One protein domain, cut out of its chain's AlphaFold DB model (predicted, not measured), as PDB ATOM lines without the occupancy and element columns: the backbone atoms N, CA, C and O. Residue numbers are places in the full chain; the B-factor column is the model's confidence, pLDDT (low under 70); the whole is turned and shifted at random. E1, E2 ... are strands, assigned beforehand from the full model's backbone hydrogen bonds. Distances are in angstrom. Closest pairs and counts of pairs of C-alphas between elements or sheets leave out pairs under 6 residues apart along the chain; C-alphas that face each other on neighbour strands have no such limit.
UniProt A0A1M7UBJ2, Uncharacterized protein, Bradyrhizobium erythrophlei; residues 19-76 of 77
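This is residues 19 to 76 of the 77 residues of an uncharacterized protein of Bradyrhizobium erythrophlei (UniProt A0A1M7UBJ2). There is little regular structure here: two small hairpins, E1 with E2 and E3 with E4, sit toward opposite ends of an elongated model, and a long looping stretch, residues 38 to 63, joins them. The printed part has 58 residues with four named strands, E1 to E4 in chain order, in two antiparallel two-stranded sheets, and no named helix. The class is all strand, with 14 residues in named elements. The whole is loose, with a radius of gyration of the C-alphas of 13.3 A and spans of 38 by 24 by 19 A.

Find C-alpha 27 at (38.125, 109.053, 143.798), where E1, residues 27 to 29, begins; it is 7.1 A long. E2, residues 35 to 37, also measures 7.1 A. E3, residues 64 to 67, runs 9.2 A. E4, residues 72 to 75, runs 9.9 A to C-alpha 75 at (15.513, 122.412, 160.378).

In the hairpin E1 and E2, at 142 degrees, look for N 28 and O 36, 2.8 A apart, within hydrogen-bond range. In the hairpin E3 and E4, at 134 degrees, N 65 and O 74 are within that range at 2.8 A. E2 and E3 are apart.

The C-alphas farthest apart, of Ala 20 and Ala 76, are 39.2 A apart. The printed part has no cut, and the link E2 to E3 is long. Confidence is under 70 at residues 19 to 22, 45 and 52 to 58.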
ATOM      1  N   ALA A  19      36.072  94.649 142.408       48.66
ATOM      2  CA  ALA A  19      35.621  96.029 142.504       48.66
ATOM      3  C   ALA A  19      36.661  96.884 141.775       48.66
ATOM      4  O   ALA A  19      37.777  97.069 142.266       48.66
ATOM      5  N   ALA A  20      36.355  97.267 140.542       47.94
ATOM      6  CA  ALA A  20      37.249  98.039 139.711       47.94
ATOM      7  C   ALA A  20      37.127  99.463 140.216       47.94
ATOM      8  O   ALA A  20      36.243 100.170 139.753       47.94
ATOM      9  N   ASP A  21      37.937  99.843 141.208       57.06
ATOM     10  CA  ASP A  21      37.991 101.212 141.720       57.06
ATOM     11  C   ASP A  21      36.579 101.835 141.835       57.06
ATOM     12  O   ASP A  21      36.309 102.896 141.270       57.06
ATOM     13  N   ASP A  22      35.649 101.134 142.512       67.69
ATOM     14  CA  ASP A  22      34.184 101.386 142.511       67.69
ATOM     15  C   ASP A  22      33.781 102.817 142.915       67.69
ATOM     16  O   ASP A  22      32.624 103.233 142.822       67.69
ATOM     17  N   CYS A  23      34.750 103.590 143.382       76.00
ATOM     18  CA  CYS A  23      34.610 104.985 143.718       76.00
ATOM     19  C   CYS A  23      34.480 105.897 142.487       76.00
ATOM     20  O   CYS A  23      34.010 107.024 142.630       76.00
ATOM     21  N   GLY A  24      34.850 105.440 141.288       76.81
ATOM     22  CA  GLY A  24      34.749 106.216 140.052       76.81
ATOM     23  C   GLY A  24      35.863 107.262 139.860       76.81
ATOM     24  O   GLY A  24      36.750 107.413 140.702       76.81
ATOM     25  N   PRO A  25      35.859 107.996 138.730       81.62
ATOM     26  CA  PRO A  25      36.957 108.889 138.353       81.62
ATOM     27  C   PRO A  25      37.221 110.004 139.374       81.62
ATOM     28  O   PRO A  25      36.308 110.727 139.761       81.62
ATOM     29  N   GLY A  26      38.485 110.196 139.764       81.62
ATOM     30  CA  GLY A  26      38.885 111.240 140.724       81.62
ATOM     31  C   GLY A  26      38.728 110.854 142.201       81.62
ATOM     32  O   GLY A  26      39.035 111.666 143.077       81.62
ATOM     33  N   CYS A  27      38.310 109.617 142.469       85.25
ATOM     34  CA  CYS A  27      38.125 109.053 143.798       85.25
ATOM     35  C   CYS A  27      38.994 107.803 143.998       85.25
ATOM     36  O   CYS A  27      39.358 107.140 143.031       85.25
ATOM     37  N   HIS A  28      39.274 107.450 145.250       84.81
ATOM     38  CA  HIS A  28      39.906 106.184 145.633       84.81
ATOM     39  C   HIS A  28      39.229 105.590 146.872       84.81
ATOM     40  O   HIS A  28      38.544 106.296 147.619       84.81
ATOM     41  N   SER A  29      39.407 104.288 147.088       85.62
ATOM     42  CA  SER A  29      38.947 103.619 148.303       85.62
ATOM     43  C   SER A  29      39.971 103.772 149.430       85.62
ATOM     44  O   SER A  29      41.180 103.678 149.221       85.62
ATOM     45  N   THR A  30      39.491 104.009 150.647       81.69
ATOM     46  CA  THR A  30      40.317 103.978 151.859       81.69
ATOM     47  C   THR A  30      40.416 102.552 152.399       81.69
ATOM     48  O   THR A  30      39.602 101.688 152.066       81.69
ATOM     49  N   MET A  31      41.354 102.301 153.319       78.75
ATOM     50  CA  MET A  31      41.463 101.004 154.011       78.75
ATOM     51  C   MET A  31      40.187 100.607 154.778       78.75
ATOM     52  O   MET A  31      39.961  99.427 155.022       78.75
ATOM     53  N   ALA A  32      39.343 101.579 155.144       80.94
ATOM     54  CA  ALA A  32      38.048 101.341 155.784       80.94
ATOM     55  C   ALA A  32      36.916 101.030 154.779       80.94
ATOM     56  O   ALA A  32      35.768 100.865 155.185       80.94
ATOM     57  N   GLY A  33      37.216 100.981 153.476       76.62
ATOM     58  CA  GLY A  33      36.252 100.712 152.409       76.62
ATOM     59  C   GLY A  33      35.408 101.920 151.990       76.62
ATOM     60  O   GLY A  33      34.446 101.754 151.244       76.62
ATOM     61  N   ALA A  34      35.732 103.132 152.451       79.94
ATOM     62  CA  ALA A  34      35.030 104.350 152.043       79.94
ATOM     63  C   ALA A  34      35.620 104.925 150.750       79.94
ATOM     64  O   ALA A  34      36.833 104.895 150.565       79.94
ATOM     65  N   CYS A  35      34.784 105.517 149.899       83.50
ATOM     66  CA  CYS A  35      35.236 106.242 148.716       83.50
ATOM     67  C   CYS A  35      35.515 107.705 149.047       83.50
ATOM     68  O   CYS A  35      34.623 108.405 149.535       83.50
ATOM     69  N   VAL A  36      36.731 108.174 148.770       83.94
ATOM     70  CA  VAL A  36      37.139 109.559 149.020       83.94
ATOM     71  C   VAL A  36      37.806 110.211 147.812       83.94
ATOM     72  O   VAL A  36      38.406 109.530 146.983       83.94
ATOM     73  N   VAL A  37      37.704 111.538 147.702       87.31
ATOM     74  CA  VAL A  37      38.374 112.312 146.645       87.31
ATOM     75  C   VAL A  37      39.885 112.135 146.736       87.31
ATOM     76  O   VAL A  37      40.465 112.019 147.819       87.31
ATOM     77  N   ASN A  38      40.558 112.131 145.591       84.31
ATOM     78  CA  ASN A  38      42.015 112.076 145.571       84.31
ATOM     79  C   ASN A  38      42.622 113.260 146.337       84.31
ATOM     80  O   ASN A  38      42.216 114.408 146.164       84.31
ATOM     81  N   GLY A  39      43.587 112.967 147.212       80.44
ATOM     82  CA  GLY A  39      44.182 113.958 148.112       80.44
ATOM     83  C   GLY A  39      43.383 114.237 149.389       80.44
ATOM     84  O   GLY A  39      43.784 115.112 150.151       80.44
ATOM     85  N   TRP A  40      42.290 113.506 149.665       82.94
ATOM     86  CA  TRP A  40      41.519 113.646 150.909       82.94
ATOM     87  C   TRP A  40      42.389 113.502 152.164       82.94
ATOM     88  O   TRP A  40      42.342 114.363 153.039       82.94
ATOM     89  N   GLU A  41      43.248 112.479 152.221       79.44
ATOM     90  CA  GLU A  41      44.162 112.270 153.357       79.44
ATOM     91  C   GLU A  41      45.212 113.383 153.503       79.44
ATOM     92  O   GLU A  41      45.717 113.624 154.596       79.44
ATOM     93  N   ALA A  42      45.496 114.112 152.421       82.75
ATOM     94  CA  ALA A  42      46.373 115.279 152.419       82.75
ATOM     95  C   ALA A  42      45.618 116.599 152.685       82.75
ATOM     96  O   ALA A  42      46.202 117.675 152.557       82.75
ATOM     97  N   GLY A  43      44.330 116.537 153.045       76.50
ATOM     98  CA  GLY A  43      43.512 117.709 153.352       76.50
ATOM     99  C   GLY A  43      42.984 118.440 152.119       76.50
ATOM    100  O   GLY A  43      42.964 119.671 152.109       76.50
ATOM    101  N   ALA A  44      42.573 117.710 151.075       76.31
ATOM    102  CA  ALA A  44      41.944 118.288 149.885       76.31
ATOM    103  C   ALA A  44      40.922 119.384 150.252       76.31
ATOM    104  O   ALA A  44      40.025 119.174 151.065       76.31
ATOM    105  N   GLY A  45      41.056 120.562 149.630       64.69
ATOM    106  CA  GLY A  45      40.284 121.775 149.939       64.69
ATOM    107  C   GLY A  45      38.829 121.756 149.455       64.69
ATOM    108  O   GLY A  45      38.335 122.762 148.948       64.69
ATOM    109  N   GLY A  46      38.148 120.618 149.563       71.69
ATOM    110  CA  GLY A  46      36.829 120.385 148.993       71.69
ATOM    111  C   GLY A  46      35.990 119.402 149.801       71.69
ATOM    112  O   GLY A  46      36.442 118.799 150.769       71.69
ATOM    113  N   TRP A  47      34.726 119.269 149.408       74.38
ATOM    114  CA  TRP A  47      33.832 118.254 149.953       74.38
ATOM    115  C   TRP A  47      34.097 116.912 149.264       74.38
ATOM    116  O   TRP A  47      34.422 116.883 148.078       74.38
ATOM    117  N   ASN A  48      33.956 115.806 149.995       76.62
ATOM    118  CA  ASN A  48      34.167 114.484 149.424       76.62
ATOM    119  C   ASN A  48      32.968 114.046 148.567       76.62
ATOM    120  O   ASN A  48      32.022 113.486 149.109       76.62
ATOM    121  N   GLU A  49      33.016 114.267 147.253       77.31
ATOM    122  CA  GLU A  49      31.944 113.955 146.285       77.31
ATOM    123  C   GLU A  49      31.958 112.512 145.745       77.31
ATOM    124  O   GLU A  49      31.423 112.244 144.670       77.31
ATOM    125  N   CYS A  50      32.582 111.586 146.479       80.56
ATOM    126  CA  CYS A  50      32.779 110.202 146.053       80.56
ATOM    127  C   CYS A  50      31.702 109.234 146.606       80.56
ATOM    128  O   CYS A  50      31.297 109.392 147.762       80.56
ATOM    129  N   PRO A  51      31.269 108.199 145.846       73.69
ATOM    130  CA  PRO A  51      31.724 107.856 144.493       73.69
ATOM    131  C   PRO A  51      31.380 108.947 143.474       73.69
ATOM    132  O   PRO A  51      30.406 109.653 143.663       73.69
ATOM    133  N   ALA A  52      32.194 109.150 142.440       66.62
ATOM    134  CA  ALA A  52      32.093 110.313 141.558       66.62
ATOM    135  C   ALA A  52      30.667 110.503 141.001       66.62
ATOM    136  O   ALA A  52      30.098 109.608 140.376       66.62
ATOM    137  N   GLY A  53      30.078 111.676 141.246       62.50
ATOM    138  CA  GLY A  53      28.686 111.974 140.883       62.50
ATOM    139  C   GLY A  53      27.649 111.553 141.932       62.50
ATOM    140  O   GLY A  53      26.495 111.984 141.858       62.50
ATOM    141  N   ALA A  54      28.046 110.801 142.961       63.97
ATOM    142  CA  ALA A  54      27.287 110.692 144.192       63.97
ATOM    143  C   ALA A  54      27.369 112.034 144.895       63.97
ATOM    144  O   ALA A  54      28.321 112.374 145.586       63.97
ATOM    145  N   GLN A  55      26.321 112.820 144.710       61.31
ATOM    146  CA  GLN A  55      26.068 113.961 145.558       61.31
ATOM    147  C   GLN A  55      26.013 113.418 146.991       61.31
ATOM    148  O   GLN A  55      25.084 112.653 147.269       61.31
ATOM    149  N   PRO A  56      26.961 113.757 147.886       56.66
ATOM    150  CA  PRO A  56      27.011 113.220 149.242       56.66
ATOM    151  C   PRO A  56      25.935 113.953 150.022       56.66
ATOM    152  O   PRO A  56      26.155 114.910 150.755       56.66
ATOM    153  N   ARG A  57      24.710 113.566 149.714       61.59
ATOM    154  CA  ARG A  57      23.474 113.989 150.318       61.59
ATOM    155  C   ARG A  57      23.040 112.760 151.089       61.59
ATOM    156  O   ARG A  57      22.225 112.000 150.562       61.59
ATOM    157  N   PRO A  58      23.593 112.505 152.293       59.97
ATOM    158  CA  PRO A  58      22.880 111.621 153.192       59.97
ATOM    159  C   PRO A  58      21.445 112.168 153.264       59.97
ATOM    160  O   PRO A  58      21.275 113.388 153.388       59.97
ATOM    161  N   PRO A  59      20.413 111.329 153.069       71.56
ATOM    162  CA  PRO A  59      19.046 111.802 153.169       71.56
ATOM    163  C   PRO A  59      18.888 112.467 154.535       71.56
ATOM    164  O   PRO A  59      19.228 111.877 155.563       71.56
ATOM    165  N   CYS A  60      18.437 113.720 154.543       82.38
ATOM    166  CA  CYS A  60      18.163 114.396 155.799       82.38
ATOM    167  C   CYS A  60      17.095 113.600 156.556       82.38
ATOM    168  O   CYS A  60      16.142 113.091 155.959       82.38
ATOM    169  N   SER A  61      17.264 113.471 157.871       81.44
ATOM    170  CA  SER A  61      16.246 112.861 158.721       81.44
ATOM    171  C   SER A  61      14.946 113.670 158.659       81.44
ATOM    172  O   SER A  61      14.926 114.835 158.249       81.44
ATOM    173  N   GLN A  62      13.831 113.050 159.060       79.38
ATOM    174  CA  GLN A  62      12.539 113.737 159.081       79.38
ATOM    175  C   GLN A  62      12.644 115.064 159.858       79.38
ATOM    176  O   GLN A  62      13.216 115.103 160.946       79.38
ATOM    177  N   ARG A  63      12.058 116.131 159.291       86.06
ATOM    178  CA  ARG A  63      12.110 117.546 159.730       86.06
ATOM    179  C   ARG A  63      13.347 118.362 159.357       86.06
ATOM    180  O   ARG A  63      13.397 119.537 159.709       86.06
ATOM    181  N   TYR A  64      14.303 117.803 158.626       86.19
ATOM    182  CA  TYR A  64      15.453 118.562 158.143       86.19
ATOM    183  C   TYR A  64      15.459 118.644 156.614       86.19
ATOM    184  O   TYR A  64      15.121 117.685 155.924       86.19
ATOM    185  N   SER A  65      15.860 119.799 156.084       87.62
ATOM    186  CA  SER A  65      16.024 120.060 154.653       87.62
ATOM    187  C   SER A  65      17.490 120.317 154.320       87.62
ATOM    188  O   SER A  65      18.213 120.973 155.072       87.62
ATOM    189  N   TRP A  66      17.936 119.806 153.172       82.19
ATOM    190  CA  TRP A  66      19.299 120.030 152.698       82.19
ATOM    191  C   TRP A  66      19.504 121.496 152.305       82.19
ATOM    192  O   TRP A  66      18.857 121.996 151.383       82.19
ATOM    193  N   HIS A  67      20.451 122.171 152.956       83.44
ATOM    194  CA  HIS A  67      20.806 123.548 152.645       83.44
ATOM    195  C   HIS A  67      22.114 123.611 151.848       83.44
ATOM    196  O   HIS A  67      23.193 123.349 152.381       83.44
ATOM    197  N   ARG A  68      22.046 124.003 150.565       78.44
ATOM    198  CA  ARG A  68      23.208 123.967 149.648       78.44
ATOM    199  C   ARG A  68      24.392 124.820 150.103       78.44
ATOM    200  O   ARG A  68      25.526 124.374 149.984       78.44
ATOM    201  N   HIS A  69      24.139 126.017 150.632       78.88
ATOM    202  CA  HIS A  69      25.213 126.926 151.052       78.88
ATOM    203  C   HIS A  69      25.898 126.461 152.338       78.88
ATOM    204  O   HIS A  69      27.110 126.580 152.464       78.88
ATOM    205  N   ALA A  70      25.122 125.901 153.271       80.94
ATOM    206  CA  ALA A  70      25.642 125.401 154.544       80.94
ATOM    207  C   ALA A  70      26.191 123.972 154.432       80.94
ATOM    208  O   ALA A  70      26.878 123.517 155.337       80.94
ATOM    209  N   ARG A  71      25.874 123.267 153.334       77.31
ATOM    210  CA  ARG A  71      26.233 121.862 153.090       77.31
ATOM    211  C   ARG A  71      25.843 120.962 154.266       77.31
ATOM    212  O   ARG A  71      26.589 120.077 154.667       77.31
ATOM    213  N   ALA A  72      24.667 121.226 154.828       81.62
ATOM    214  CA  ALA A  72      24.157 120.555 156.011       81.62
ATOM    215  C   ALA A  72      22.634 120.418 155.945       81.62
ATOM    216  O   ALA A  72      21.944 121.180 155.258       81.62
ATOM    217  N   CYS A  73      22.116 119.450 156.694       84.81
ATOM    218  CA  CYS A  73      20.695 119.331 156.977       84.81
ATOM    219  C   CYS A  73      20.329 120.340 158.072       84.81
ATOM    220  O   CYS A  73      20.827 120.246 159.192       84.81
ATOM    221  N   LEU A  74      19.477 121.311 157.745       89.31
ATOM    222  CA  LEU A  74      18.981 122.324 158.680       89.31
ATOM    223  C   LEU A  74      17.487 122.100 158.947       89.31
ATOM    224  O   LEU A  74      16.824 121.514 158.086       89.31
ATOM    225  N   PRO A  75      16.942 122.522 160.105       89.94
ATOM    226  CA  PRO A  75      15.513 122.412 160.378       89.94
ATOM    227  C   PRO A  75      14.685 122.987 159.226       89.94
ATOM    228  O   PRO A  75      14.942 124.097 158.758       89.94
ATOM    229  N   ALA A  76      13.724 122.205 158.738       79.75
ATOM    230  CA  ALA A  76      12.739 122.676 157.780       79.75
ATOM    231  C   ALA A  76      11.764 123.596 158.530       79.75
ATOM    232  O   ALA A  76      11.081 123.131 159.444       79.75
TER     233      ALA A  76